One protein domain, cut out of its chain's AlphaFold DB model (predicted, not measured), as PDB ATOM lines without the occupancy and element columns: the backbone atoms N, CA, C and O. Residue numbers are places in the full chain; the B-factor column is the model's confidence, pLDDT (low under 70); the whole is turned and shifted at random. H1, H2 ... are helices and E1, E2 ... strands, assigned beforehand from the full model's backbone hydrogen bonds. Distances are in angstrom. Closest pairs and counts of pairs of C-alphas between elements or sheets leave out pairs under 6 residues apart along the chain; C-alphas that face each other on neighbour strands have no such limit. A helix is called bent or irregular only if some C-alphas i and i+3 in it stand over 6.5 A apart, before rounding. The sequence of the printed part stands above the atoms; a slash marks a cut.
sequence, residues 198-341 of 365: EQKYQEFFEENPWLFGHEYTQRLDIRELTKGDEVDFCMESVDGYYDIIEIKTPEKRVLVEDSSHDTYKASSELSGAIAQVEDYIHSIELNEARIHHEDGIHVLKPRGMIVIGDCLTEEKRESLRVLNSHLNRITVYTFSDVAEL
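What this domain is: This is residues 198 to 341 of the 365 residues of the protein "DUF4263 domain-containing protein" of Haloarcula rubripromontorii (UniProt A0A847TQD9). What is the main picture? A strongly twisted sheet of five strands has the long helix H3 packed along one face and H1 over its other side at E2 and E3. The small hairpin E4 and E5 lies at one end of the long axis, with H4 packed between it and the edge strand E7, while the end of H3 past its kink makes the other end. What is it made of? The 144 printed residues, with five named helices and seven named strands in the order H1 H2 E1 E2 E3 E4 E5 H3 E6 H4 E7 H5, are of mixed class, helices and strands. The large sheet runs E1, E2, E3, E6, E7 and is mixed, and E4 and E5 are antiparallel. The whole is compact, with a radius of gyration of the C-alphas of 15.6 A and spans of 52 by 28 by 26 A.

Where its parts are: Where are the strands? E1 is residues 216 to 220, E2 233 to 237, E3 241 to 247, 18.9 A long, E6 300 to 307, 22.2 A, and E7 330 to 333. E4 is 255 to 258 and E5 263 to 266. Where are the helices? H3, residues 268 to 295, is 35.6 A long and irregular, with C-alphas 286 and 289 7.9 A apart and a kink of 66 degrees near residue 289. H1, residues 198 to 207, begins at C-alpha (167.879, 246.068, 254.536); H2 is 209 to 212 and H4 314 to 326, 18.9 A. H5, 335 to 341, ends at C-alpha (181.929, 244.919, 240.690).

How they stand to each other: How is the large sheet joined? E1, E2 and E3 form a meander, each strand the antiparallel neighbour of the one before, with N 217 and O 236 at 2.9 A and N 243 and O 235 at 2.8 A. E3 and E6 are parallel, with N 244 and O 303 at 2.8 A. E6, H4 and E7 are a strand-helix-strand unit, two parallel neighbour strands with a helix between, and N 331 and O 304 are 2.8 A apart. What is on it? H3 is over E3 and E6 at a height of 8.2 A, its closest C-alphas to E6 being Ile 281 and Pro 302, 5.7 A. H1 is at a height of 8.9 A, with C-alphas of Gln 202 and Ile 247 closest to E3, 6.6 A. H2, H4 and H5 only graze the sheet. What else meets? H2 and H5 touch, closest at the C-alphas of Phe 212 and Val 338, 6.0 A. H4 is nearest E5 at the C-alphas of Ser 319 and Tyr 264, 6.3 A; in E4 and E5, N 256 and O 265 are 2.8 A apart. Are the helix backbones intact? In H1 and H5 every O i to N i+4 pair is within hydrogen-bond range, in H3 22 of 24 and in H4 8 of 9, and H2 is too short for such a pair.

The domain as a whole: How large is it? The two C-alphas farthest apart, those of Ser 260 and His 293, are 52.5 A apart. Is anything cut or long? The printed part has no cut, and the link from E1 to E2, residues 221 to 232, is long. Where is confidence low? Mean pLDDT of the printed part is 82.2, and residues 213 to 232, 236 to 240 and 295 to 300 are under 70.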
ATOM      1  N   GLU A 198     166.900 247.170 254.483       88.75
ATOM      2  CA  GLU A 198     167.879 246.068 254.536       88.75
ATOM      3  C   GLU A 198     167.320 244.777 253.914       88.75
ATOM      4  O   GLU A 198     167.951 244.191 253.042       88.75
ATOM      5  N   GLN A 199     166.074 244.427 254.255       88.06
ATOM      6  CA  GLN A 199     165.368 243.275 253.693       88.06
ATOM      7  C   GLN A 199     165.265 243.319 252.159       88.06
ATOM      8  O   GLN A 199     165.484 242.307 251.505       88.06
ATOM      9  N   LYS A 200     164.970 244.481 251.559       90.31
ATOM     10  CA  LYS A 200     164.908 244.597 250.092       90.31
ATOM     11  C   LYS A 200     166.271 244.373 249.445       90.31
ATOM     12  O   LYS A 200     166.338 243.818 248.355       90.31
ATOM     13  N   TYR A 201     167.357 244.798 250.094       90.94
ATOM     14  CA  TYR A 201     168.702 244.506 249.601       90.94
ATOM     15  C   TYR A 201     169.054 243.029 249.741       90.94
ATOM     16  O   TYR A 201     169.650 242.480 248.821       90.94
ATOM     17  N   GLN A 202     168.665 242.389 250.844       85.50
ATOM     18  CA  GLN A 202     168.819 240.944 251.024       85.50
ATOM     19  C   GLN A 202     168.097 240.185 249.907       85.50
ATOM     20  O   GLN A 202     168.753 239.470 249.155       85.50
ATOM     21  N   GLU A 203     166.799 240.436 249.709       84.50
ATOM     22  CA  GLU A 203     165.996 239.844 248.626       84.50
ATOM     23  C   GLU A 203     166.649 240.074 247.251       84.50
ATOM     24  O   GLU A 203     166.806 239.151 246.451       84.50
ATOM     25  N   PHE A 204     167.116 241.297 246.990       85.94
ATOM     26  CA  PHE A 204     167.738 241.629 245.716       85.94
ATOM     27  C   PHE A 204     169.076 240.909 245.485       85.94
ATOM     28  O   PHE A 204     169.341 240.452 244.371       85.94
ATOM     29  N   PHE A 205     169.934 240.811 246.502       85.00
ATOM     30  CA  PHE A 205     171.219 240.125 246.376       85.00
ATOM     31  C   PHE A 205     171.084 238.602 246.347       85.00
ATOM     32  O   PHE A 205     171.888 237.957 245.676       85.00
ATOM     33  N   GLU A 206     170.060 238.039 246.991       77.19
ATOM     34  CA  GLU A 206     169.715 236.620 246.860       77.19
ATOM     35  C   GLU A 206     169.376 236.254 245.409       77.19
ATOM     36  O   GLU A 206     169.809 235.216 244.912       77.19
ATOM     37  N   GLU A 207     168.643 237.122 244.706       76.25
ATOM     38  CA  GLU A 207     168.310 236.930 243.290       76.25
ATOM     39  C   GLU A 207     169.476 237.258 242.340       76.25
ATOM     40  O   GLU A 207     169.491 236.824 241.188       76.25
ATOM     41  N   ASN A 208     170.443 238.070 242.785       77.75
ATOM     42  CA  ASN A 208     171.499 238.623 241.932       77.75
ATOM     43  C   ASN A 208     172.911 238.477 242.538       77.75
ATOM     44  O   ASN A 208     173.669 239.453 242.562       77.75
ATOM     45  N   PRO A 209     173.333 237.270 242.967       78.38
ATOM     46  CA  PRO A 209     174.611 237.077 243.658       78.38
ATOM     47  C   PRO A 209     175.829 237.356 242.763       78.38
ATOM     48  O   PRO A 209     176.907 237.688 243.249       78.38
ATOM     49  N   TRP A 210     175.661 237.320 241.437       77.44
ATOM     50  CA  TRP A 210     176.697 237.689 240.466       77.44
ATOM     51  C   TRP A 210     177.247 239.118 240.668       77.44
ATOM     52  O   TRP A 210     178.353 239.422 240.210       77.44
ATOM     53  N   LEU A 211     176.510 239.999 241.359       84.56
ATOM     54  CA  LEU A 211     176.940 241.363 241.685       84.56
ATOM     55  C   LEU A 211     178.195 241.405 242.559       84.56
ATOM     56  O   LEU A 211     178.977 242.349 242.452       84.56
ATOM     57  N   PHE A 212     178.440 240.369 243.363       80.00
ATOM     58  CA  PHE A 212     179.640 240.272 244.196       80.00
ATOM     59  C   PHE A 212     180.911 239.934 243.399       80.00
ATOM     60  O   PHE A 212     181.993 239.824 243.973       80.00
ATOM     61  N   GLY A 213     180.806 239.779 242.073       67.25
ATOM     62  CA  GLY A 213     181.946 239.578 241.177       67.25
ATOM     63  C   GLY A 213     182.497 238.150 241.143       67.25
ATOM     64  O   GLY A 213     183.491 237.913 240.455       67.25
ATOM     65  N   HIS A 214     181.854 237.212 241.841       61.69
ATOM     66  CA  HIS A 214     182.144 235.782 241.779       61.69
ATOM     67  C   HIS A 214     181.045 235.052 241.005       61.69
ATOM     68  O   HIS A 214     179.890 235.481 240.966       61.69
ATOM     69  N   GLU A 215     181.420 233.938 240.386       53.81
ATOM     70  CA  GLU A 215     180.455 232.953 239.915       53.81
ATOM     71  C   GLU A 215     180.120 232.043 241.099       53.81
ATOM     72  O   GLU A 215     181.018 231.478 241.732       53.81
ATOM     73  N   TYR A 216     178.833 231.962 241.424       61.28
ATOM     74  CA  TYR A 216     178.309 231.134 242.503       61.28
ATOM     75  C   TYR A 216     177.599 229.928 241.899       61.28
ATOM     76  O   TYR A 216     176.816 230.089 240.965       61.28
ATOM     77  N   THR A 217     177.906 228.735 242.403       47.78
ATOM     78  CA  THR A 217     177.368 227.458 241.906       47.78
ATOM     79  C   THR A 217     176.073 227.083 242.594       47.78
ATOM     80  O   THR A 217     175.215 226.454 241.984       47.78
ATOM     81  N   GLN A 218     175.931 227.449 243.867       51.72
ATOM     82  CA  GLN A 218     174.799 227.019 244.667       51.72
ATOM     83  C   GLN A 218     174.523 227.996 245.814       51.72
ATOM     84  O   GLN A 218     175.436 228.487 246.483       51.72
ATOM     85  N   ARG A 219     173.234 228.251 246.066       58.66
ATOM     86  CA  ARG A 219     172.762 228.856 247.316       58.66
ATOM     87  C   ARG A 219     172.664 227.767 248.375       58.66
ATOM     88  O   ARG A 219     172.022 226.745 248.139       58.66
ATOM     89  N   LEU A 220     173.210 228.022 249.558       58.16
ATOM     90  CA  LEU A 220     172.909 227.205 250.724       58.16
ATOM     91  C   LEU A 220     171.905 227.923 251.614       58.16
ATOM     92  O   LEU A 220     172.148 229.044 252.067       58.16
ATOM     93  N   ASP A 221     170.786 227.260 251.903       55.09
ATOM     94  CA  ASP A 221     169.912 227.698 252.984       55.09
ATOM     95  C   ASP A 221     170.564 227.327 254.325       55.09
ATOM     96  O   ASP A 221     170.364 226.256 254.893       55.09
ATOM     97  N   ILE A 222     171.439 228.215 254.802       52.94
ATOM     98  CA  ILE A 222     172.211 228.032 256.038       52.94
ATOM     99  C   ILE A 222     171.343 228.145 257.298       52.94
ATOM    100  O   ILE A 222     171.837 227.881 258.395       52.94
ATOM    101  N   ARG A 223     170.040 228.435 257.164       50.66
ATOM    102  CA  ARG A 223     169.090 228.517 258.288       50.66
ATOM    103  C   ARG A 223     169.053 227.242 259.148       50.66
ATOM    104  O   ARG A 223     168.630 227.308 260.298       50.66
ATOM    105  N   GLU A 224     169.546 226.109 258.639       49.25
ATOM    106  CA  GLU A 224     169.684 224.843 259.380       49.25
ATOM    107  C   GLU A 224     171.107 224.564 259.928       49.25
ATOM    108  O   GLU A 224     171.309 223.666 260.757       49.25
ATOM    109  N   LEU A 225     172.129 225.331 259.524       51.22
ATOM    110  CA  LEU A 225     173.530 225.057 259.876       51.22
ATOM    111  C   LEU A 225     173.967 225.728 261.190       51.22
ATOM    112  O   LEU A 225     174.780 225.163 261.934       51.22
ATOM    113  N   THR A 226     173.398 226.888 261.515       48.56
ATOM    114  CA  THR A 226     173.638 227.640 262.755       48.56
ATOM    115  C   THR A 226     172.431 227.490 263.686       48.56
ATOM    116  O   THR A 226     171.282 227.607 263.279       48.56
ATOM    117  N   LYS A 227     172.656 227.174 264.969       47.19
ATOM    118  CA  LYS A 227     171.586 226.952 265.964       47.19
ATOM    119  C   LYS A 227     170.858 228.254 266.345       47.19
ATOM    120  O   LYS A 227     170.969 228.696 267.484       47.19
ATOM    121  N   GLY A 228     170.073 228.811 265.427       43.34
ATOM    122  CA  GLY A 228     169.135 229.902 265.699       43.34
ATOM    123  C   GLY A 228     169.643 231.320 265.443       43.34
ATOM    124  O   GLY A 228     168.965 232.248 265.872       43.34
ATOM    125  N   ASP A 229     170.769 231.491 264.747       47.75
ATOM    126  CA  ASP A 229     171.193 232.810 264.270       47.75
ATOM    127  C   ASP A 229     170.862 232.929 262.777       47.75
ATOM    128  O   ASP A 229     171.379 232.158 261.963       47.75
ATOM    129  N   GLU A 230     169.969 233.864 262.441       54.38
ATOM    130  CA  GLU A 230     169.607 234.221 261.065       54.38
ATOM    131  C   GLU A 230     170.848 234.820 260.384       54.38
ATOM    132  O   GLU A 230     171.234 235.952 260.655       54.38
ATOM    133  N   VAL A 231     171.541 234.022 259.573       57.97
ATOM    134  CA  VAL A 231     172.488 234.522 258.567       57.97
ATOM    135  C   VAL A 231     171.653 235.052 257.408       57.97
ATOM    136  O   VAL A 231     170.733 234.344 256.991       57.97
ATOM    137  N   ASP A 232     171.979 236.233 256.873       60.50
ATOM    138  CA  ASP A 232     171.245 236.803 255.736       60.50
ATOM    139  C   ASP A 232     171.212 235.803 254.566       60.50
ATOM    140  O   ASP A 232     170.130 235.374 254.170       60.50
ATOM    141  N   PHE A 233     172.372 235.340 254.075       70.88
ATOM    142  CA  PHE A 233     172.505 234.116 253.264       70.88
ATOM    143  C   PHE A 233     173.983 233.721 253.053       70.88
ATOM    144  O   PHE A 233     174.905 234.496 253.320       70.88
ATOM    145  N   CYS A 234     174.228 232.497 252.571       72.75
ATOM    146  CA  CYS A 234     175.564 232.011 252.226       72.75
ATOM    147  C   CYS A 234     175.579 231.322 250.864       72.75
ATOM    148  O   CYS A 234     174.666 230.567 250.514       72.75
ATOM    149  N   MET A 235     176.641 231.587 250.113       72.50
ATOM    150  CA  MET A 235     176.783 231.165 248.728       72.50
ATOM    151  C   MET A 235     178.044 230.328 248.556       72.50
ATOM    152  O   MET A 235     179.106 230.700 249.053       72.50
ATOM    153  N   GLU A 236     177.943 229.227 247.818       69.38
ATOM    154  CA  GLU A 236     179.113 228.479 247.367       69.38
ATOM    155  C   GLU A 236     179.622 229.078 246.054       69.38
ATOM    156  O   GLU A 236     178.877 229.193 245.076       69.38
ATOM    157  N   SER A 237     180.880 229.505 246.029       63.53
ATOM    158  CA  SER A 237     181.546 229.958 244.810       63.53
ATOM    159  C   SER A 237     182.088 228.770 244.006       63.53
ATOM    160  O   SER A 237     182.379 227.716 244.564       63.53
ATOM    161  N   VAL A 238     182.282 228.936 242.690       56.06
ATOM    162  CA  VAL A 238     182.777 227.872 241.775       56.06
ATOM    163  C   VAL A 238     184.105 227.234 242.220       56.06
ATOM    164  O   VAL A 238     184.389 226.081 241.902       56.06
ATOM    165  N   ASP A 239     184.932 227.959 242.975       59.28
ATOM    166  CA  ASP A 239     186.178 227.460 243.572       59.28
ATOM    167  C   ASP A 239     185.974 226.652 244.878       59.28
ATOM    168  O   ASP A 239     186.960 226.244 245.498       59.28
ATOM    169  N   GLY A 240     184.723 226.390 245.273       63.22
ATOM    170  CA  GLY A 240     184.320 225.539 246.398       63.22
ATOM    171  C   GLY A 240     184.397 226.210 247.771       63.22
ATOM    172  O   GLY A 240     184.408 225.519 248.789       63.22
ATOM    173  N   TYR A 241     184.519 227.539 247.816       72.25
ATOM    174  CA  TYR A 241     184.489 228.305 249.063       72.25
ATOM    175  C   TYR A 241     183.075 228.780 249.378       72.25
ATOM    176  O   TYR A 241     182.252 228.968 248.488       72.25
ATOM    177  N   TYR A 242     182.830 229.043 250.657       76.75
ATOM    178  CA  TYR A 242     181.540 229.514 251.147       76.75
ATOM    179  C   TYR A 242     181.645 230.970 251.574       76.75
ATOM    180  O   TYR A 242     182.390 231.286 252.503       76.75
ATOM    181  N   ASP A 243     180.910 231.848 250.899       81.81
ATOM    182  CA  ASP A 243     180.834 233.270 251.207       81.81
ATOM    183  C   ASP A 243     179.588 233.543 252.054       81.81
ATOM    184  O   ASP A 243     178.458 233.465 251.572       81.81
ATOM    185  N   ILE A 244     179.811 233.882 253.320       87.19
ATOM    186  CA  ILE A 244     178.797 234.371 254.252       87.19
ATOM    187  C   ILE A 244     178.620 235.857 253.989       87.19
ATOM    188  O   ILE A 244     179.570 236.626 254.161       87.19
ATOM    189  N   ILE A 245     177.427 236.262 253.575       88.06
ATOM    190  CA  ILE A 245     177.155 237.640 253.185       88.06
ATOM    191  C   ILE A 245     176.300 238.286 254.273       88.06
ATOM    192  O   ILE A 245     175.240 237.776 254.608       88.06
ATOM    193  N   GLU A 246     176.783 239.396 254.824       91.75
ATOM    194  CA  GLU A 246     176.103 240.222 255.822       91.75
ATOM    195  C   GLU A 246     175.782 241.581 255.201       91.75
ATOM    196  O   GLU A 246     176.688 242.319 254.785       91.75
ATOM    197  N   ILE A 247     174.502 241.932 255.137       92.94
ATOM    198  CA  ILE A 247     174.042 243.146 254.464       92.94
ATOM    199  C   ILE A 247     173.503 244.123 255.496       92.94
ATOM    200  O   ILE A 247     172.629 243.814 256.294       92.94
ATOM    201  N   LYS A 248     174.014 245.351 255.449       94.75
ATOM    202  CA  LYS A 248     173.462 246.510 256.156       94.75
ATOM    203  C   LYS A 248     172.907 247.510 255.145       94.75
ATOM    204  O   LYS A 248     172.907 247.248 253.952       94.75
ATOM    205  N   THR A 249     172.457 248.684 255.586       94.81
ATOM    206  CA  THR A 249     171.937 249.710 254.663       94.81
ATOM    207  C   THR A 249     173.011 250.703 254.170       94.81
ATOM    208  O   THR A 249     174.042 250.888 254.837       94.81
ATOM    209  N   PRO A 250     172.793 251.385 253.024       94.69
ATOM    210  CA  PRO A 250     173.698 252.411 252.485       94.69
ATOM    211  C   PRO A 250     173.934 253.621 253.402       94.69
ATOM    212  O   PRO A 250     174.963 254.289 253.306       94.69
ATOM    213  N   GLU A 251     173.007 253.927 254.313       94.56
ATOM    214  CA  GLU A 251     173.107 255.101 255.199       94.56
ATOM    215  C   GLU A 251     174.005 254.841 256.414       94.56
ATOM    216  O   GLU A 251     174.355 255.768 257.158       94.56
ATOM    217  N   LYS A 252     174.369 253.576 256.646       95.44
ATOM    218  CA  LYS A 252     175.237 253.175 257.748       95.44
ATOM    219  C   LYS A 252     176.624 253.766 257.580       95.44
ATOM    220  O   LYS A 252     177.225 253.771 256.506       95.44
ATOM    221  N   ARG A 253     177.183 254.256 258.684       95.56
ATOM    222  CA  ARG A 253     178.538 254.800 258.685       95.56
ATOM    223  C   ARG A 253     179.528 253.651 258.606       95.56
ATOM    224  O   ARG A 253     179.527 252.789 259.471       95.56
ATOM    225  N   VAL A 254     180.435 253.692 257.636       96.69
ATOM    226  CA  VAL A 254     181.526 252.704 257.517       96.69
ATOM    227  C   VAL A 254     182.708 253.104 258.397       96.69
ATOM    228  O   VAL A 254     183.139 252.362 259.279       96.69
ATOM    229  N   LEU A 255     183.189 254.335 258.209       95.94
ATOM    230  CA  LEU A 255     184.361 254.883 258.885       95.94
ATOM    231  C   LEU A 255     184.050 256.225 259.549       95.94
ATOM    232  O   LEU A 255     183.331 257.073 259.002       95.94
ATOM    233  N   VAL A 256     184.648 256.431 260.718       93.94
ATOM    234  CA  VAL A 256     184.583 257.667 261.500       93.94
ATOM    235  C   VAL A 256     185.975 258.278 261.560       93.94
ATOM    236  O   VAL A 256     186.955 257.574 261.777       93.94
ATOM    237  N   GLU A 257     186.058 259.586 261.363       92.12
ATOM    238  CA  GLU A 257     187.309 260.326 261.485       92.12
ATOM    239  C   GLU A 257     187.766 260.379 262.951       92.12
ATOM    240  O   GLU A 257     186.968 260.603 263.870       92.12
ATOM    241  N   ASP A 258     189.057 260.163 263.170       89.31
ATOM    242  CA  ASP A 258     189.749 260.439 264.417       89.31
ATOM    243  C   ASP A 258     190.642 261.667 264.236       89.31
ATOM    244  O   ASP A 258     191.810 261.582 263.846       89.31
ATOM    245  N   SER A 259     190.071 262.824 264.564       82.25
ATOM    246  CA  SER A 259     190.730 264.126 264.458       82.25
ATOM    247  C   SER A 259     191.969 264.269 265.345       82.25
ATOM    248  O   SER A 259     192.763 265.183 265.138       82.25
ATOM    249  N   SER A 260     192.168 263.380 266.325       84.38
ATOM    250  CA  SER A 260     193.362 263.400 267.181       84.38
ATOM    251  C   SER A 260     194.592 262.840 266.470       84.38
ATOM    252  O   SER A 260     195.721 263.161 266.845       84.38
ATOM    253  N   HIS A 261     194.374 261.992 265.465       79.56
ATOM    254  CA  HIS A 261     195.427 261.237 264.795       79.56
ATOM    255  C   HIS A 261     195.420 261.389 263.273       79.56
ATOM    256  O   HIS A 261     196.312 260.835 262.643       79.56
ATOM    257  N   ASP A 262     194.475 262.149 262.704       82.56
ATOM    258  CA  ASP A 262     194.295 262.310 261.252       82.56
ATOM    259  C   ASP A 262     194.151 260.943 260.559       82.56
ATOM    260  O   ASP A 262     194.836 260.597 259.599       82.56
ATOM    261  N   THR A 263     193.307 260.093 261.153       88.25
ATOM    262  CA  THR A 263     193.060 258.720 260.693       88.25
ATOM    263  C   THR A 263     191.573 258.411 260.681       88.25
ATOM    264  O   THR A 263     190.760 259.133 261.256       88.25
ATOM    265  N   TYR A 264     191.209 257.302 260.046       93.50
ATOM    266  CA  TYR A 264     189.848 256.792 260.038       93.50
ATOM    267  C   TYR A 264     189.778 255.477 260.809       93.50
ATOM    268  O   TYR A 264     190.587 254.574 260.601       93.50
ATOM    269  N   LYS A 265     188.782 255.358 261.683       93.19
ATOM    270  CA  LYS A 265     188.478 254.131 262.424       93.19
ATOM    271  C   LYS A 265     187.179 253.513 261.932       93.19
ATOM    272  O   LYS A 265     186.272 254.237 261.513       93.19
ATOM    273  N   ALA A 266     187.073 252.190 262.042       95.25
ATOM    274  CA  ALA A 266     185.806 251.492 261.860       95.25
ATOM    275  C   ALA A 266     184.732 252.125 262.751       95.25
ATOM    276  O   ALA A 266     184.969 252.438 263.923       95.25
ATOM    277  N   SER A 267     183.553 252.365 262.186       97.06
ATOM    278  CA  SER A 267     182.413 252.804 262.981       97.06
ATOM    279  C   SER A 267     181.969 251.685 263.934       97.06
ATOM    280  O   SER A 267     182.352 250.521 263.789       97.06
ATOM    281  N   SER A 268     181.109 252.019 264.895       96.81
ATOM    282  CA  SER A 268     180.441 251.001 265.712       96.81
ATOM    283  C   SER A 268     179.551 250.075 264.879       96.81
ATOM    284  O   SER A 268     179.385 248.919 265.238       96.81
ATOM    285  N   GLU A 269     178.985 250.578 263.778       96.94
ATOM    286  CA  GLU A 269     178.095 249.817 262.896       96.94
ATOM    287  C   GLU A 269     178.892 248.787 262.087       96.94
ATOM    288  O   GLU A 269     178.531 247.614 262.074       96.94
ATOM    289  N   LEU A 270     180.031 249.195 261.518       97.25
ATOM    290  CA  LEU A 270     180.953 248.287 260.836       97.25
ATOM    291  C   LEU A 270     181.568 247.273 261.808       97.25
ATOM    292  O   LEU A 270     181.644 246.094 261.493       97.25
ATOM    293  N   SER A 271     181.978 247.719 262.999       96.81
ATOM    294  CA  SER A 271     182.545 246.814 264.010       96.81
ATOM    295  C   SER A 271     181.534 245.747 264.446       96.81
ATOM    296  O   SER A 271     181.921 244.606 264.672       96.81
ATOM    297  N   GLY A 272     180.248 246.107 264.541       95.69
ATOM    298  CA  GLY A 272     179.169 245.159 264.820       95.69
ATOM    299  C   GLY A 272     179.005 244.122 263.710       95.69
ATOM    300  O   GLY A 272     178.991 242.935 264.007       95.69
ATOM    301  N   ALA A 273     178.967 244.556 262.447       94.81
ATOM    302  CA  ALA A 273     178.866 243.648 261.303       94.81
ATOM    303  C   ALA A 273     180.071 242.692 261.197       94.81
ATOM    304  O   ALA A 273     179.897 241.509 260.927       94.81
ATOM    305  N   ILE A 274     181.290 243.177 261.474       95.81
ATOM    306  CA  ILE A 274     182.493 242.326 261.529       95.81
ATOM    307  C   ILE A 274     182.330 241.236 262.588       95.81
ATOM    308  O   ILE A 274     182.555 240.071 262.280       95.81
ATOM    309  N   ALA A 275     181.895 241.593 263.799       93.94
ATOM    310  CA  ALA A 275     181.688 240.617 264.865       93.94
ATOM    311  C   ALA A 275     180.618 239.569 264.503       93.94
ATOM    312  O   ALA A 275     180.828 238.387 264.749       93.94
ATOM    313  N   GLN A 276     179.512 239.983 263.868       90.50
ATOM    314  CA  GLN A 276     178.471 239.056 263.396       90.50
ATOM    315  C   GLN A 276     179.042 238.031 262.405       90.50
ATOM    316  O   GLN A 276     178.876 236.827 262.579       90.50
ATOM    317  N   VAL A 277     179.790 238.500 261.405       91.75
ATOM    318  CA  VAL A 277     180.414 237.625 260.405       91.75
ATOM    319  C   VAL A 277     181.481 236.713 261.012       91.75
ATOM    320  O   VAL A 277     181.561 235.542 260.642       91.75
ATOM    321  N   GLU A 278     182.287 237.209 261.954       92.06
ATOM    322  CA  GLU A 278     183.250 236.383 262.693       92.06
ATOM    323  C   GLU A 278     182.554 235.245 263.452       92.06
ATOM    324  O   GLU A 278     183.010 234.098 263.381       92.06
ATOM    325  N   ASP A 279     181.432 235.536 264.114       88.62
ATOM    326  CA  ASP A 279     180.637 234.539 264.833       88.62
ATOM    327  C   ASP A 279     180.053 233.488 263.874       88.62
ATOM    328  O   ASP A 279     180.109 232.289 264.171       88.62
ATOM    329  N   TYR A 280     179.579 233.887 262.688       85.75
ATOM    330  CA  TYR A 280     179.089 232.945 261.676       85.75
ATOM    331  C   TYR A 280     180.191 232.038 261.127       85.75
ATOM    332  O   TYR A 280     180.021 230.816 261.101       85.75
ATOM    333  N   ILE A 281     181.340 232.608 260.744       88.19
ATOM    334  CA  ILE A 281     182.519 231.843 260.304       88.19
ATOM    335  C   ILE A 281     182.891 230.820 261.381       88.19
ATOM    336  O   ILE A 281     183.057 229.636 261.083       88.19
ATOM    337  N   HIS A 282     182.970 231.257 262.640       88.12
ATOM    338  CA  HIS A 282     183.326 230.388 263.755       88.12
ATOM    339  C   HIS A 282     182.297 229.272 263.982       88.12
ATOM    340  O   HIS A 282     182.668 228.115 264.193       88.12
ATOM    341  N   SER A 283     181.006 229.600 263.917       83.94
ATOM    342  CA  SER A 283     179.910 228.646 264.092       83.94
ATOM    343  C   SER A 283     179.918 227.565 263.010       83.94
ATOM    344  O   SER A 283     179.802 226.378 263.324       83.94
ATOM    345  N   ILE A 284     180.130 227.945 261.750       81.25
ATOM    346  CA  ILE A 284     180.235 227.001 260.632       81.25
ATOM    347  C   ILE A 284     181.459 226.093 260.803       81.25
ATOM    348  O   ILE A 284     181.325 224.874 260.708       81.25
ATOM    349  N   GLU A 285     182.628 226.650 261.135       85.50
ATOM    350  CA  GLU A 285     183.847 225.861 261.379       85.50
ATOM    351  C   GLU A 285     183.668 224.856 262.532       85.50
ATOM    352  O   GLU A 285     184.119 223.714 262.446       85.50
ATOM    353  N   LEU A 286     182.974 225.238 263.609       85.56
ATOM    354  CA  LEU A 286     182.687 224.336 264.731       85.56
ATOM    355  C   LEU A 286     181.734 223.194 264.363       85.56
ATOM    356  O   LEU A 286     181.809 222.117 264.961       85.56
ATOM    357  N   ASN A 287     180.820 223.432 263.421       79.69
ATOM    358  CA  ASN A 287     179.794 222.474 263.022       79.69
ATOM    359  C   ASN A 287     180.133 221.722 261.725       79.69
ATOM    360  O   ASN A 287     179.343 220.865 261.338       79.69
ATOM    361  N   GLU A 288     181.293 221.953 261.098       79.69
ATOM    362  CA  GLU A 288     181.693 221.373 259.800       79.69
ATOM    363  C   GLU A 288     181.414 219.865 259.707       79.69
ATOM    364  O   GLU A 288     180.780 219.401 258.765       79.69
ATOM    365  N   ALA A 289     181.816 219.088 260.718       78.75
ATOM    366  CA  ALA A 289     181.611 217.639 260.725       78.75
ATOM    367  C   ALA A 289     180.127 217.230 260.785       78.75
ATOM    368  O   ALA A 289     179.755 216.193 260.239       78.75
ATOM    369  N   ARG A 290     179.286 218.023 261.460       80.31
ATOM    370  CA  ARG A 290     177.834 217.806 261.508       80.31
ATOM    371  C   ARG A 290     177.209 218.157 260.164       80.31
ATOM    372  O   ARG A 290     176.496 217.324 259.626       80.31
ATOM    373  N   ILE A 291     177.529 219.338 259.634       71.94
ATOM    374  CA  ILE A 291     177.060 219.834 258.331       71.94
ATOM    375  C   ILE A 291     177.404 218.816 257.235       71.94
ATOM    376  O   ILE A 291     176.568 218.433 256.424       71.94
ATOM    377  N   HIS A 292     178.622 218.278 257.279       75.25
ATOM    378  CA  HIS A 292     179.048 217.234 256.357       75.25
ATOM    379  C   HIS A 292     178.237 215.940 256.494       75.25
ATOM    380  O   HIS A 292     177.884 215.319 255.495       75.25
ATOM    381  N   HIS A 293     177.946 215.517 257.723       71.38
ATOM    382  CA  HIS A 293     177.260 214.254 257.982       71.38
ATOM    383  C   HIS A 293     175.750 214.305 257.718       71.38
ATOM    384  O   HIS A 293     175.191 213.319 257.240       71.38
ATOM    385  N   GLU A 294     175.103 215.411 258.076       71.31
ATOM    386  CA  GLU A 294     173.650 215.588 258.000       71.31
ATOM    387  C   GLU A 294     173.226 216.123 256.628       71.31
ATOM    388  O   GLU A 294     172.296 215.579 256.037       71.31
ATOM    389  N   ASP A 295     173.969 217.092 256.086       66.50
ATOM    390  CA  ASP A 295     173.579 217.823 254.874       66.50
ATOM    391  C   ASP A 295     174.405 217.407 253.643       66.50
ATOM    392  O   ASP A 295     174.090 217.774 252.514       66.50
ATOM    393  N   GLY A 296     175.474 216.622 253.835       66.56
ATOM    394  CA  GLY A 296     176.374 216.202 252.754       66.56
ATOM    395  C   GLY A 296     177.263 217.327 252.212       66.56
ATOM    396  O   GLY A 296     177.950 217.136 251.209       66.56
ATOM    397  N   ILE A 297     177.269 218.488 252.873       67.69
ATOM    398  CA  ILE A 297     177.951 219.704 252.421       67.69
ATOM    399  C   ILE A 297     179.380 219.730 252.969       67.69
ATOM    400  O   ILE A 297     179.618 219.623 254.173       67.69
ATOM    401  N   HIS A 298     180.353 219.905 252.078       67.62
ATOM    402  CA  HIS A 298     181.760 220.049 252.439       67.62
ATOM    403  C   HIS A 298     182.146 221.524 252.532       67.62
ATOM    404  O   HIS A 298     182.607 222.108 251.556       67.62
ATOM    405  N   VAL A 299     182.013 222.117 253.719       66.88
ATOM    406  CA  VAL A 299     182.313 223.542 253.903       66.88
ATOM    407  C   VAL A 299     183.820 223.803 253.976       66.88
ATOM    408  O   VAL A 299     184.433 223.779 255.043       66.88
ATOM    409  N   LEU A 300     184.440 224.082 252.828       67.06
ATOM    410  CA  LEU A 300     185.851 224.452 252.757       67.06
ATOM    411  C   LEU A 300     186.030 225.941 253.081       67.06
ATOM    412  O   LEU A 300     185.745 226.807 252.263       67.06
ATOM    413  N   LYS A 301     186.571 226.228 254.274       77.50
ATOM    414  CA  LYS A 301     187.043 227.560 254.716       77.50
ATOM    415  C   LYS A 301     186.057 228.710 254.426       77.50
ATOM    416  O   LYS A 301     186.267 229.448 253.461       77.50
ATOM    417  N   PRO A 302     185.066 228.943 255.300       84.69
ATOM    418  CA  PRO A 302     184.130 230.041 255.111       84.69
ATOM    419  C   PRO A 302     184.843 231.402 255.083       84.69
ATOM    420  O   PRO A 302     185.815 231.645 255.813       84.69
ATOM    421  N   ARG A 303     184.353 232.275 254.208       89.31
ATOM    422  CA  ARG A 303     184.750 233.671 254.031       89.31
ATOM    423  C   ARG A 303     183.557 234.556 254.367       89.31
ATOM    424  O   ARG A 303     182.414 234.125 254.306       89.31
ATOM    425  N   GLY A 304     183.837 235.788 254.746       90.75
ATOM    426  CA  GLY A 304     182.850 236.787 255.098       90.75
ATOM    427  C   GLY A 304     182.847 237.930 254.098       90.75
ATOM    428  O   GLY A 304     183.904 238.455 253.738       90.75
ATOM    429  N   MET A 305     181.667 238.360 253.692       93.00
ATOM    430  CA  MET A 305     181.463 239.554 252.898       93.00
ATOM    431  C   MET A 305     180.488 240.463 253.626       93.00
ATOM    432  O   MET A 305     179.400 240.040 253.991       93.00
ATOM    433  N   ILE A 306     180.877 241.713 253.847       95.62
ATOM    434  CA  ILE A 306     180.020 242.706 254.496       95.62
ATOM    435  C   ILE A 306     179.701 243.785 253.476       95.62
ATOM    436  O   ILE A 306     180.629 244.381 252.932       95.62
ATOM    437  N   VAL A 307     178.422 244.073 253.258       96.38
ATOM    438  CA  VAL A 307     177.976 245.198 252.427       96.38
ATOM    439  C   VAL A 307     177.397 246.276 253.334       96.38
ATOM    440  O   VAL A 307     176.363 246.080 253.968       96.38
ATOM    441  N   ILE A 308     178.081 247.416 253.451       97.06
ATOM    442  CA  ILE A 308     177.692 248.477 254.388       97.06
ATOM    443  C   ILE A 308     178.104 249.858 253.896       97.06
ATOM    444  O   ILE A 308     179.250 250.085 253.506       97.06
ATOM    445  N   GLY A 309     177.176 250.807 254.018       96.62
ATOM    446  CA  GLY A 309     177.416 252.199 253.674       96.62
ATOM    447  C   GLY A 309     177.624 252.431 252.178       96.62
ATOM    448  O   GLY A 309     177.753 251.499 251.385       96.62
ATOM    449  N   ASP A 310     177.675 253.695 251.780       94.69
ATOM    450  CA  ASP A 310     177.803 254.063 250.373       94.69
ATOM    451  C   ASP A 310     178.633 255.339 250.162       94.69
ATOM    452  O   ASP A 310     178.851 256.117 251.098       94.69
ATOM    453  N   CYS A 311     179.115 255.540 248.930       87.31
ATOM    454  CA  CYS A 311     179.741 256.777 248.450       87.31
ATOM    455  C   CYS A 311     180.834 257.356 249.376       87.31
ATOM    456  O   CYS A 311     180.797 258.525 249.776       87.31
ATOM    457  N   LEU A 312     181.840 256.547 249.726       91.50
ATOM    458  CA  LEU A 312     182.967 257.016 250.538       91.50
ATOM    459  C   LEU A 312     183.831 258.042 249.790       91.50
ATOM    460  O   LEU A 312     184.051 257.947 248.586       91.50
ATOM    461  N   THR A 313     184.386 259.000 250.536       93.31
ATOM    462  CA  THR A 313     185.448 259.878 250.026       93.31
ATOM    463  C   THR A 313     186.704 259.063 249.718       93.31
ATOM    464  O   THR A 313     186.924 258.020 250.332       93.31
ATOM    465  N   GLU A 314     187.576 259.555 248.833       91.62
ATOM    466  CA  GLU A 314     188.810 258.834 248.468       91.62
ATOM    467  C   GLU A 314     189.686 258.481 249.680       91.62
ATOM    468  O   GLU A 314     190.203 257.373 249.777       91.62
ATOM    469  N   GLU A 315     189.793 259.380 250.661       92.12
ATOM    470  CA  GLU A 315     190.554 259.128 251.893       92.12
ATOM    471  C   GLU A 315     189.954 257.991 252.739       92.12
ATOM    472  O   GLU A 315     190.675 257.145 253.281       92.12
ATOM    473  N   LYS A 316     188.617 257.939 252.830       93.56
ATOM    474  CA  LYS A 316     187.902 256.856 253.515       93.56
ATOM    475  C   LYS A 316     187.989 255.553 252.732       93.56
ATOM    476  O   LYS A 316     188.161 254.507 253.348       93.56
ATOM    477  N   ARG A 317     187.916 255.601 251.401       93.88
ATOM    478  CA  ARG A 317     188.081 254.425 250.538       93.88
ATOM    479  C   ARG A 317     189.476 253.820 250.700       93.88
ATOM    480  O   ARG A 317     189.594 252.614 250.892       93.88
ATOM    481  N   GLU A 318     190.521 254.646 250.720       93.56
ATOM    482  CA  GLU A 318     191.889 254.178 250.971       93.56
ATOM    483  C   GLU A 318     192.030 253.574 252.373       93.56
ATOM    484  O   GLU A 318     192.615 252.504 252.542       93.56
ATOM    485  N   SER A 319     191.423 254.198 253.381       94.25
ATOM    486  CA  SER A 319     191.422 253.659 254.745       94.25
ATOM    487  C   SER A 319     190.670 252.328 254.853       94.25
ATOM    488  O   SER A 319     191.132 251.420 255.544       94.25
ATOM    489  N   LEU A 320     189.547 252.175 254.143       95.50
ATOM    490  CA  LEU A 320     188.803 250.917 254.065       95.50
ATOM    491  C   LEU A 320     189.629 249.830 253.367       95.50
ATOM    492  O   LEU A 320     189.671 248.696 253.838       95.50
ATOM    493  N   ARG A 321     190.356 250.179 252.299       94.62
ATOM    494  CA  ARG A 321     191.285 249.270 251.612       94.62
ATOM    495  C   ARG A 321     192.381 248.771 252.553       94.62
ATOM    496  O   ARG A 321     192.683 247.577 252.570       94.62
ATOM    497  N   VAL A 322     192.953 249.665 253.362       94.31
ATOM    498  CA  VAL A 322     193.928 249.293 254.396       94.31
ATOM    499  C   VAL A 322     193.279 248.390 255.446       94.31
ATOM    500  O   VAL A 322     193.866 247.364 255.782       94.31
ATOM    501  N   LEU A 323     192.071 248.696 255.928       94.56
ATOM    502  CA  LEU A 323     191.352 247.838 256.877       94.56
ATOM    503  C   LEU A 323     191.133 246.425 256.315       94.56
ATOM    504  O   LEU A 323     191.542 245.456 256.952       94.56
ATOM    505  N   ASN A 324     190.592 246.311 255.099       95.69
ATOM    506  CA  ASN A 324     190.380 245.034 254.411       95.69
ATOM    507  C   ASN A 324     191.675 244.219 254.273       95.69
ATOM    508  O   ASN A 324     191.642 243.004 254.401       95.69
ATOM    509  N   SER A 325     192.837 244.862 254.088       94.81
ATOM    510  CA  SER A 325     194.121 244.140 254.012       94.81
ATOM    511  C   SER A 325     194.560 243.474 255.328       94.81
ATOM    512  O   SER A 325     195.435 242.609 255.309       94.81
ATOM    513  N   HIS A 326     193.961 243.864 256.459       94.00
ATOM    514  CA  HIS A 326     194.223 243.285 257.781       94.00
ATOM    515  C   HIS A 326     193.112 242.339 258.255       94.00
ATOM    516  O   HIS A 326     193.339 241.568 259.190       94.00
ATOM    517  N   LEU A 327     191.930 242.384 257.634       93.12
ATOM    518  CA  LEU A 327     190.846 241.450 257.911       93.12
ATOM    519  C   LEU A 327     191.144 240.117 257.221       93.12
ATOM    520  O   LEU A 327     191.344 240.036 256.012       93.12
ATOM    521  N   ASN A 328     191.206 239.046 258.008       89.25
ATOM    522  CA  ASN A 328     191.446 237.714 257.473       89.25
ATOM    523  C   ASN A 328     190.109 237.075 257.096       89.25
ATOM    524  O   ASN A 328     189.255 236.917 257.962       89.25
ATOM    525  N   ARG A 329     189.952 236.676 255.830       89.25
ATOM    526  CA  ARG A 329     188.743 236.044 255.267       89.25
ATOM    527  C   ARG A 329     187.485 236.911 255.248       89.25
ATOM    528  O   ARG A 329     186.513 236.470 254.655       89.25
ATOM    529  N   ILE A 330     187.503 238.115 255.814       94.62
ATOM    530  CA  ILE A 330     186.392 239.070 255.758       94.62
ATOM    531  C   ILE A 330     186.760 240.202 254.804       94.62
ATOM    532  O   ILE A 330     187.825 240.801 254.939       94.62
ATOM    533  N   THR A 331     185.871 240.510 253.865       94.88
ATOM    534  CA  THR A 331     185.998 241.674 252.984       94.88
ATOM    535  C   THR A 331     184.790 242.581 253.150       94.88
ATOM    536  O   THR A 331     183.650 242.131 253.079       94.88
ATOM    537  N   VAL A 332     185.043 243.869 253.363       96.94
ATOM    538  CA  VAL A 332     184.008 244.894 253.472       96.94
ATOM    539  C   VAL A 332     183.892 245.631 252.145       96.94
ATOM    540  O   VAL A 332     184.878 246.191 251.660       96.94
ATOM    541  N   TYR A 333     182.685 245.670 251.601       96.31
ATOM    542  CA  TYR A 333     182.302 246.450 250.436       96.31
ATOM    543  C   TYR A 333     181.281 247.515 250.827       96.31
ATOM    544  O   TYR A 333     180.447 247.325 251.712       96.31
ATOM    545  N   THR A 334     181.332 248.646 250.139       96.94
ATOM    546  CA  THR A 334     180.214 249.590 250.103       96.94
ATOM    547  C   THR A 334     179.247 249.220 248.988       96.94
ATOM    548  O   THR A 334     179.601 248.484 248.065       96.94
ATOM    549  N   PHE A 335     178.038 249.773 249.028       96.62
ATOM    550  CA  PHE A 335     177.066 249.599 247.948       96.62
ATOM    551  C   PHE A 335     177.623 250.087 246.597       96.62
ATOM    552  O   PHE A 335     177.509 249.393 245.585       96.62
ATOM    553  N   SER A 336     178.346 251.214 246.583       94.50
ATOM    554  CA  SER A 336     179.072 251.675 245.397       94.50
ATOM    555  C   SER A 336     180.144 250.694 244.908       94.50
ATOM    556  O   SER A 336     180.258 250.492 243.698       94.50
ATOM    557  N   ASP A 337     180.883 250.027 245.804       94.62
ATOM    558  CA  ASP A 337     181.889 249.033 245.400       94.62
ATOM    559  C   ASP A 337     181.223 247.816 244.737       94.62
ATOM    560  O   ASP A 337     181.702 247.330 243.713       94.62
ATOM    561  N   VAL A 338     180.085 247.353 245.268       94.50
ATOM    562  CA  VAL A 338     179.308 246.257 244.662       94.50
ATOM    563  C   VAL A 338     178.749 246.671 243.297       94.50
ATOM    564  O   VAL A 338     178.804 245.896 242.342       94.50
ATOM    565  N   ALA A 339     178.291 247.918 243.142       93.12
ATOM    566  CA  ALA A 339     177.854 248.434 241.844       93.12
ATOM    567  C   ALA A 339     179.011 248.488 240.828       93.12
ATOM    568  O   ALA A 339     178.803 248.244 239.636       93.12
ATOM    569  N   GLU A 340     180.233 248.794 241.275       90.88
ATOM    570  CA  GLU A 340     181.434 248.738 240.437       90.88
ATOM    571  C   GLU A 340     181.804 247.301 240.049       90.88
ATOM    572  O   GLU A 340     182.144 247.058 238.889       90.88
ATOM    573  N   LEU A 341     181.723 246.343 240.978       87.06
ATOM    574  CA  LEU A 341     181.929 244.919 240.690       87.06
ATOM    575  C   LEU A 341     180.914 244.420 239.659       87.06
ATOM    576  O   LEU A 341     181.306 243.864 238.630       87.06
TER     577      LEU A 341